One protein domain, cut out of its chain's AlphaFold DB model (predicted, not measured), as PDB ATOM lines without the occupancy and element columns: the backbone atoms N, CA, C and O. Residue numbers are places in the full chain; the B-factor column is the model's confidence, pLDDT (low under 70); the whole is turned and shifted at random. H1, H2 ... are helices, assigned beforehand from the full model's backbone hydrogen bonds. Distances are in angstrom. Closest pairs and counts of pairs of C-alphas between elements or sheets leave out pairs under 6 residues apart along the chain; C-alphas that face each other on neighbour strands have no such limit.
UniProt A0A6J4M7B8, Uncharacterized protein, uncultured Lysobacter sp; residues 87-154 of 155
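Overview. This is residues 87 to 154 of the 155 residues of an uncharacterized protein of uncultured Lysobacter sp (UniProt A0A6J4M7B8). H4 and H2 run loosely side by side, opposite ways; H5 crosses both, with short H3 and H1 at opposite ends. The 68 printed residues, class all helix, include helices H1 to H5. The whole is compact, radius of gyration of the C-alphas 11.4 A, spanning 35 by 21 by 18 A.

Along the chain. H4 is residues 119 to 133, 20.8 A from first to last C-alpha; H2 95 to 105, H5 144 to 152, H1 87 to 92, H3 108 to 112. C-alpha 87 is at (-32.401, 53.219, 11.221), C-alpha 152 at (-29.136, 32.068, -4.547).

Arrangement. H4, by residues 120 to 124 alone, only just touches H2, with 3 pairs of C-alphas within 8 A, at a shallow tilt of 16 degrees. H5 is about perpendicular to H4, 86 degrees. H3 touches H5, closest at C-alphas 111 and 149, 5.5 A. Every O i to N i+4 pair is within hydrogen-bond range except in H2, 5 of 7.

Size, cuts and confidence. The printed part has no cut; residue 154 is under pLDDT 70.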
ATOM      1  N   PHE A  87     -31.896  54.420  11.892       94.25
ATOM      2  CA  PHE A  87     -32.401  53.219  11.221       94.25
ATOM      3  C   PHE A  87     -31.538  51.997  11.536       94.25
ATOM      4  O   PHE A  87     -32.081  50.953  11.897       94.25
ATOM      5  N   ARG A  88     -30.205  52.145  11.477       95.00
ATOM      6  CA  ARG A  88     -29.263  51.078  11.836       95.00
ATOM      7  C   ARG A  88     -29.520  50.577  13.253       95.00
ATOM      8  O   ARG A  88     -29.783  49.394  13.422       95.00
ATOM      9  N   LYS A  89     -29.536  51.463  14.253       95.38
ATOM     10  CA  LYS A  89     -29.790  51.087  15.658       95.38
ATOM     11  C   LYS A  89     -31.159  50.435  15.847       95.38
ATOM     12  O   LYS A  89     -31.294  49.473  16.599       95.38
ATOM     13  N   ALA A  90     -32.187  50.947  15.169       94.31
ATOM     14  CA  ALA A  90     -33.540  50.410  15.260       94.31
ATOM     15  C   ALA A  90     -33.657  48.992  14.676       94.31
ATOM     16  O   ALA A  90     -34.438  48.187  15.196       94.31
ATOM     17  N   LEU A  91     -32.917  48.693  13.605       95.56
ATOM     18  CA  LEU A  91     -32.854  47.363  13.002       95.56
ATOM     19  C   LEU A  91     -31.945  46.429  13.804       95.56
ATOM     20  O   LEU A  91     -32.365  45.327  14.136       95.56
ATOM     21  N   GLU A  92     -30.769  46.887  14.222       96.69
ATOM     22  CA  GLU A  92     -29.836  46.127  15.060       96.69
ATOM     23  C   GLU A  92     -30.497  45.639  16.359       96.69
ATOM     24  O   GLU A  92     -30.392  44.467  16.708       96.69
ATOM     25  N   ALA A  93     -31.295  46.485  17.022       96.75
ATOM     26  CA  ALA A  93     -32.050  46.098  18.219       96.75
ATOM     27  C   ALA A  93     -33.076  44.971  17.978       96.75
ATOM     28  O   ALA A  93     -33.500  44.303  18.921       96.75
ATOM     29  N   ARG A  94     -33.505  44.766  16.727       95.31
ATOM     30  CA  ARG A  94     -34.441  43.707  16.313       95.31
ATOM     31  C   ARG A  94     -33.732  42.493  15.723       95.31
ATOM     32  O   ARG A  94     -34.344  41.430  15.647       95.31
ATOM     33  N   ALA A  95     -32.465  42.636  15.344       95.75
ATOM     34  CA  ALA A  95     -31.689  41.612  14.671       95.75
ATOM     35  C   ALA A  95     -31.670  40.257  15.405       95.75
ATOM     36  O   ALA A  95     -31.884  39.244  14.744       95.75
ATOM     37  N   PRO A  96     -31.562  40.186  16.752       95.38
ATOM     38  CA  PRO A  96     -31.593  38.903  17.463       95.38
ATOM     39  C   PRO A  96     -32.885  38.091  17.271       95.38
ATOM     40  O   PRO A  96     -32.889  36.884  17.497       95.38
ATOM     41  N   LEU A  97     -33.988  38.729  16.864       95.69
ATOM     42  CA  LEU A  97     -35.268  38.063  16.608       95.69
ATOM     43  C   LEU A  97     -35.378  37.508  15.183       95.69
ATOM     44  O   LEU A  97     -36.321  36.765  14.902       95.69
ATOM     45  N   LEU A  98     -34.449  37.857  14.284       96.25
ATOM     46  CA  LEU A  98     -34.504  37.447  12.883       96.25
ATOM     47  C   LEU A  98     -34.495  35.933  12.730       96.25
ATOM     48  O   LEU A  98     -35.260  35.428  11.919       96.25
ATOM     49  N   TYR A  99     -33.700  35.220  13.529       96.88
ATOM     50  CA  TYR A  99     -33.583  33.772  13.391       96.88
ATOM     51  C   TYR A  99     -34.946  33.106  13.558       96.88
ATOM     52  O   TYR A  99     -35.439  32.444  12.649       96.88
ATOM     53  N   ALA A 100     -35.581  33.341  14.711       97.00
ATOM     54  CA  ALA A 100     -36.876  32.760  15.040       97.00
ATOM     55  C   ALA A 100     -37.975  33.238  14.083       97.00
ATOM     56  O   ALA A 100     -38.888  32.487  13.757       97.00
ATOM     57  N   TRP A 101     -37.888  34.487  13.619       97.50
ATOM     58  CA  TRP A 101     -38.849  35.023  12.667       97.50
ATOM     59  C   TRP A 101     -38.737  34.365  11.287       97.50
ATOM     60  O   TRP A 101     -39.759  33.999  10.717       97.50
ATOM     61  N   VAL A 102     -37.524  34.189  10.759       96.69
ATOM     62  CA  VAL A 102     -37.297  33.531   9.464       96.69
ATOM     63  C   VAL A 102     -37.696  32.058   9.525       96.69
ATOM     64  O   VAL A 102     -38.399  31.597   8.631       96.69
ATOM     65  N   ASP A 103     -37.315  31.357  10.596       95.50
ATOM     66  CA  ASP A 103     -37.666  29.949  10.830       95.50
ATOM     67  C   ASP A 103     -39.189  29.736  10.908       95.50
ATOM     68  O   ASP A 103     -39.727  28.779  10.364       95.50
ATOM     69  N   ALA A 104     -39.914  30.685  11.509       96.75
ATOM     70  CA  ALA A 104     -41.374  30.658  11.540       96.75
ATOM     71  C   ALA A 104     -42.029  31.042  10.201       96.75
ATOM     72  O   ALA A 104     -43.204  30.733   9.990       96.75
ATOM     73  N   MET A 105     -41.318  31.764   9.328       96.31
ATOM     74  CA  MET A 105     -41.888  32.294   8.091       96.31
ATOM     75  C   MET A 105     -41.690  31.396   6.876       96.31
ATOM     76  O   MET A 105     -42.527  31.462   5.979       96.31
ATOM     77  N   LEU A 106     -40.590  30.642   6.812       96.50
ATOM     78  CA  LEU A 106     -40.220  29.868   5.631       96.50
ATOM     79  C   LEU A 106     -40.158  28.380   5.951       96.50
ATOM     80  O   LEU A 106     -39.463  27.956   6.870       96.50
ATOM     81  N   THR A 107     -40.842  27.576   5.146       95.69
ATOM     82  CA  THR A 107     -40.714  26.120   5.204       95.69
ATOM     83  C   THR A 107     -39.421  25.648   4.536       95.69
ATOM     84  O   THR A 107     -38.789  26.370   3.764       95.69
ATOM     85  N   VAL A 108     -39.048  24.386   4.772       93.50
ATOM     86  CA  VAL A 108     -37.918  23.748   4.072       93.50
ATOM     87  C   VAL A 108     -38.114  23.790   2.550       93.50
ATOM     88  O   VAL A 108     -37.186  24.132   1.827       93.50
ATOM     89  N   GLU A 109     -39.330  23.545   2.055       93.62
ATOM     90  CA  GLU A 109     -39.647  23.596   0.619       93.62
ATOM     91  C   GLU A 109     -39.456  25.005   0.027       93.62
ATOM     92  O   GLU A 109     -38.981  25.154  -1.102       93.62
ATOM     93  N   GLU A 110     -39.793  26.054   0.786       94.12
ATOM     94  CA  GLU A 110     -39.558  27.445   0.384       94.12
ATOM     95  C   GLU A 110     -38.067  27.794   0.387       94.12
ATOM     96  O   GLU A 110     -37.595  28.462  -0.535       94.12
ATOM     97  N   LEU A 111     -37.313  27.323   1.382       93.31
ATOM     98  CA  LEU A 111     -35.866  27.523   1.465       93.31
ATOM     99  C   LEU A 111     -35.118  26.791   0.347       93.31
ATOM    100  O   LEU A 111     -34.175  27.331  -0.235       93.31
ATOM    101  N   GLU A 112     -35.557  25.589  -0.014       91.06
ATOM    102  CA  GLU A 112     -34.958  24.801  -1.092       91.06
ATOM    103  C   GLU A 112     -35.337  25.332  -2.484       91.06
ATOM    104  O   GLU A 112     -34.579  25.143  -3.440       91.06
ATOM    105  N   GLY A 113     -36.421  26.111  -2.581       85.62
ATOM    106  CA  GLY A 113     -36.950  26.660  -3.833       85.62
ATOM    107  C   GLY A 113     -37.918  25.711  -4.550       85.62
ATOM    108  O   GLY A 113     -38.222  25.914  -5.723       85.62
ATOM    109  N   LEU A 114     -38.405  24.686  -3.851       89.62
ATOM    110  CA  LEU A 114     -39.351  23.693  -4.361       89.62
ATOM    111  C   LEU A 114     -40.797  24.211  -4.368       89.62
ATOM    112  O   LEU A 114     -41.611  23.745  -5.161       89.62
ATOM    113  N   ALA A 115     -41.103  25.210  -3.535       87.75
ATOM    114  CA  ALA A 115     -42.426  25.831  -3.442       87.75
ATOM    115  C   ALA A 115     -42.714  26.894  -4.530       87.75
ATOM    116  O   ALA A 115     -43.804  27.467  -4.565       87.75
ATOM    117  N   GLY A 116     -41.753  27.188  -5.416       87.31
ATOM    118  CA  GLY A 116     -41.832  28.340  -6.320       87.31
ATOM    119  C   GLY A 116     -41.732  29.677  -5.572       87.31
ATOM    120  O   GLY A 116     -41.232  29.724  -4.451       87.31
ATOM    121  N   ALA A 117     -42.170  30.769  -6.209       88.50
ATOM    122  CA  ALA A 117     -42.163  32.104  -5.605       88.50
ATOM    123  C   ALA A 117     -43.363  32.287  -4.664       88.50
ATOM    124  O   ALA A 117     -44.512  32.255  -5.117       88.50
ATOM    125  N   THR A 118     -43.106  32.528  -3.377       94.31
ATOM    126  CA  THR A 118     -44.164  32.709  -2.368       94.31
ATOM    127  C   THR A 118     -44.196  34.131  -1.790       94.31
ATOM    128  O   THR A 118     -43.179  34.830  -1.748       94.31
ATOM    129  N   PRO A 119     -45.353  34.605  -1.285       94.31
ATOM    130  CA  PRO A 119     -45.421  35.887  -0.581       94.31
ATOM    131  C   PRO A 119     -44.549  35.945   0.684       94.31
ATOM    132  O   PRO A 119     -44.047  37.015   1.032       94.31
ATOM    133  N   ALA A 120     -44.361  34.811   1.370       95.00
ATOM    134  CA  ALA A 120     -43.513  34.721   2.556       95.00
ATOM    135  C   ALA A 120     -42.040  34.950   2.195       95.00
ATOM    136  O   ALA A 120     -41.380  35.776   2.827       95.00
ATOM    137  N   GLN A 121     -41.565  34.326   1.113       94.88
ATOM    138  CA  GLN A 121     -40.238  34.566   0.547       94.88
ATOM    139  C   GLN A 121     -40.003  36.043   0.214       94.88
ATOM    140  O   GLN A 121     -38.983  36.601   0.615       94.88
ATOM    141  N   SER A 122     -40.946  36.709  -0.462       94.19
ATOM    142  CA  SER A 122     -40.815  38.144  -0.763       94.19
ATOM    143  C   SER A 122     -40.744  38.990   0.508       94.19
ATOM    144  O   SER A 122     -39.895  39.870   0.619       94.19
ATOM    145  N   ARG A 123     -41.583  38.693   1.509       95.06
ATOM    146  CA  ARG A 123     -41.593  39.421   2.786       95.06
ATOM    147  C   ARG A 123     -40.287  39.253   3.561       95.06
ATOM    148  O   ARG A 123     -39.791  40.228   4.124       95.06
ATOM    149  N   VAL A 124     -39.744  38.035   3.610       95.81
ATOM    150  CA  VAL A 124     -38.448  37.768   4.247       95.81
ATOM    151  C   VAL A 124     -37.332  38.468   3.485       95.81
ATOM    152  O   VAL A 124     -36.521  39.144   4.108       95.81
ATOM    153  N   ARG A 125     -37.328  38.401   2.151       95.31
ATOM    154  CA  ARG A 125     -36.336  39.091   1.320       95.31
ATOM    155  C   ARG A 125     -36.337  40.597   1.547       95.31
ATOM    156  O   ARG A 125     -35.288  41.144   1.859       95.31
ATOM    157  N   ASP A 126     -37.498  41.243   1.469       95.44
ATOM    158  CA  ASP A 126     -37.627  42.686   1.703       95.44
ATOM    159  C   ASP A 126     -37.126  43.079   3.102       95.44
ATOM    160  O   ASP A 126     -36.498  44.124   3.271       95.44
ATOM    161  N   ALA A 127     -37.374  42.236   4.109       95.50
ATOM    162  CA  ALA A 127     -36.856  42.463   5.449       95.50
ATOM    163  C   ALA A 127     -35.325  42.359   5.489       95.50
ATOM    164  O   ALA A 127     -34.692  43.275   6.002       95.50
ATOM    165  N   LEU A 128     -34.725  41.295   4.941       96.00
ATOM    166  CA  LEU A 128     -33.267  41.102   4.922       96.00
ATOM    167  C   LEU A 128     -32.543  42.186   4.106       96.00
ATOM    168  O   LEU A 128     -31.519  42.707   4.552       96.00
ATOM    169  N   ASP A 129     -33.117  42.587   2.970       95.81
ATOM    170  CA  ASP A 129     -32.623  43.695   2.148       95.81
ATOM    171  C   ASP A 129     -32.577  45.004   2.951       95.81
ATOM    172  O   ASP A 129     -31.615  45.761   2.832       95.81
ATOM    173  N   ALA A 130     -33.552  45.256   3.835       94.94
ATOM    174  CA  ALA A 130     -33.549  46.446   4.686       94.94
ATOM    175  C   ALA A 130     -32.373  46.471   5.681       94.94
ATOM    176  O   ALA A 130     -31.821  47.542   5.934       94.94
ATOM    177  N   TYR A 131     -31.957  45.319   6.229       95.56
ATOM    178  CA  TYR A 131     -30.755  45.236   7.079       95.56
ATOM    179  C   TYR A 131     -29.490  45.516   6.264       95.56
ATOM    180  O   TYR A 131     -28.648  46.313   6.682       95.56
ATOM    181  N   ARG A 132     -29.381  44.929   5.066       94.06
ATOM    182  CA  ARG A 132     -28.253  45.183   4.158       94.06
ATOM    183  C   ARG A 132     -28.191  46.655   3.733       94.06
ATOM    184  O   ARG A 132     -27.104  47.224   3.724       94.06
ATOM    185  N   ALA A 133     -29.333  47.296   3.480       93.62
ATOM    186  CA  ALA A 133     -29.417  48.706   3.089       93.62
ATOM    187  C   ALA A 133     -28.881  49.682   4.153       93.62
ATOM    188  O   ALA A 133     -28.441  50.776   3.814       93.62
ATOM    189  N   VAL A 134     -28.874  49.297   5.436       93.31
ATOM    190  CA  VAL A 134     -28.273  50.094   6.527       93.31
ATOM    191  C   VAL A 134     -26.870  49.616   6.929       93.31
ATOM    192  O   VAL A 134     -26.331  50.043   7.959       93.31
ATOM    193  N   ASN A 135     -26.259  48.765   6.100       93.00
ATOM    194  CA  ASN A 135     -24.946  48.151   6.300       93.00
ATOM    195  C   ASN A 135     -24.864  47.261   7.552       93.00
ATOM    196  O   ASN A 135     -23.857  47.278   8.259       93.00
ATOM    197  N   LEU A 136     -25.923  46.499   7.844       94.25
ATOM    198  CA  LEU A 136     -25.895  45.449   8.863       94.25
ATOM    199  C   LEU A 136     -25.667  44.081   8.217       94.25
ATOM    200  O   LEU A 136     -26.327  43.720   7.239       94.25
ATOM    201  N   ASP A 137     -24.739  43.323   8.792       93.56
ATOM    202  CA  ASP A 137     -24.469  41.954   8.377       93.56
ATOM    203  C   ASP A 137     -25.475  40.992   9.014       93.56
ATOM    204  O   ASP A 137     -25.550  40.893  10.231       93.56
ATOM    205  N   ILE A 138     -26.250  40.291   8.191       94.25
ATOM    206  CA  ILE A 138     -27.336  39.417   8.651       94.25
ATOM    207  C   ILE A 138     -26.870  38.007   9.009       94.25
ATOM    208  O   ILE A 138     -27.640  37.262   9.612       94.25
ATOM    209  N   ASP A 139     -25.642  37.637   8.643       94.06
ATOM    210  CA  ASP A 139     -25.170  36.249   8.630       94.06
ATOM    211  C   ASP A 139     -25.243  35.589  10.017       94.06
ATOM    212  O   ASP A 139     -25.569  34.410  10.135       94.06
ATOM    213  N   ALA A 140     -25.023  36.363  11.083       91.56
ATOM    214  CA  ALA A 140     -25.090  35.886  12.465       91.56
ATOM    215  C   ALA A 140     -26.521  35.735  13.020       91.56
ATOM    216  O   ALA A 140     -26.701  35.195  14.113       91.56
ATOM    217  N   TRP A 141     -27.536  36.242  12.316       95.25
ATOM    218  CA  TRP A 141     -28.900  36.373  12.839       95.25
ATOM    219  C   TRP A 141     -29.949  35.603  12.049       95.25
ATOM    220  O   TRP A 141     -31.117  35.621  12.429       95.25
ATOM    221  N   VAL A 142     -29.566  34.925  10.971       96.00
ATOM    222  CA  VAL A 142     -30.480  34.133  10.140       96.00
ATOM    223  C   VAL A 142     -30.070  32.657  10.137       96.00
ATOM    224  O   VAL A 142     -28.888  32.352  10.298       96.00
ATOM    225  N   PRO A 143     -31.010  31.716   9.938       95.31
ATOM    226  CA  PRO A 143     -30.657  30.313   9.762       95.31
ATOM    227  C   PRO A 143     -29.746  30.123   8.534       95.31
ATOM    228  O   PRO A 143     -30.015  30.736   7.497       95.31
ATOM    229  N   PRO A 144     -28.726  29.243   8.581       94.50
ATOM    230  CA  PRO A 144     -27.818  29.027   7.448       94.50
ATOM    231  C   PRO A 144     -28.535  28.688   6.133       94.50
ATOM    232  O   PRO A 144     -28.232  29.274   5.098       94.50
ATOM    233  N   ALA A 145     -29.561  27.832   6.180       94.50
ATOM    234  CA  ALA A 145     -30.369  27.485   5.007       94.50
ATOM    235  C   ALA A 145     -31.102  28.703   4.405       94.50
ATOM    236  O   ALA A 145     -31.241  28.818   3.186       94.50
ATOM    237  N   ALA A 146     -31.530  29.649   5.247       95.19
ATOM    238  CA  ALA A 146     -32.122  30.904   4.794       95.19
ATOM    239  C   ALA A 146     -31.088  31.847   4.180       95.19
ATOM    240  O   ALA A 146     -31.394  32.512   3.192       95.19
ATOM    241  N   LEU A 147     -29.863  31.877   4.707       94.94
ATOM    242  CA  LEU A 147     -28.774  32.649   4.110       94.94
ATOM    243  C   LEU A 147     -28.408  32.116   2.717       94.94
ATOM    244  O   LEU A 147     -28.288  32.890   1.767       94.94
ATOM    245  N   GLU A 148     -28.305  30.794   2.571       94.25
ATOM    246  CA  GLU A 148     -28.055  30.134   1.285       94.25
ATOM    247  C   GLU A 148     -29.171  30.411   0.271       94.25
ATOM    248  O   GLU A 148     -28.906  30.781  -0.877       94.25
ATOM    249  N   TRP A 149     -30.433  30.278   0.691       94.62
ATOM    250  CA  TRP A 149     -31.591  30.656  -0.119       94.62
ATOM    251  C   TRP A 149     -31.524  32.128  -0.554       94.62
ATOM    252  O   TRP A 149     -31.654  32.438  -1.742       94.62
ATOM    253  N   TYR A 150     -31.264  33.039   0.386       94.00
ATOM    254  CA  TYR A 150     -31.199  34.473   0.127       94.00
ATOM    255  C   TYR A 150     -30.117  34.817  -0.908       94.00
ATOM    256  O   TYR A 150     -30.407  35.562  -1.850       94.00
ATOM    257  N   ALA A 151     -28.935  34.198  -0.797       91.88
ATOM    258  CA  ALA A 151     -27.809  34.365  -1.715       91.88
ATOM    259  C   ALA A 151     -28.063  33.784  -3.119       91.88
ATOM    260  O   ALA A 151     -27.605  34.350  -4.112       91.88
ATOM    261  N   ARG A 152     -28.798  32.665  -3.238       89.12
ATOM    262  CA  ARG A 152     -29.136  32.068  -4.547       89.12
ATOM    263  C   ARG A 152     -30.083  32.942  -5.359       89.12
ATOM    264  O   ARG A 152     -29.909  33.055  -6.566       89.12
ATOM    265  N   SER A 153     -31.064  33.540  -4.695       73.50
ATOM    266  CA  SER A 153     -32.128  34.330  -5.320       73.50
ATOM    267  C   SER A 153     -31.770  35.804  -5.556       73.50
ATOM    268  O   SER A 153     -32.597  36.542  -6.078       73.50
ATOM    269  N   GLY A 154     -30.583  36.254  -5.133       60.47
ATOM    270  CA  GLY A 154     -30.047  37.591  -5.426       60.47
ATOM    271  C   GLY A 154     -29.257  37.677  -6.742       60.47
ATOM    272  O   GLY A 154     -28.563  38.668  -6.956       60.47
TER     273      GLY A 154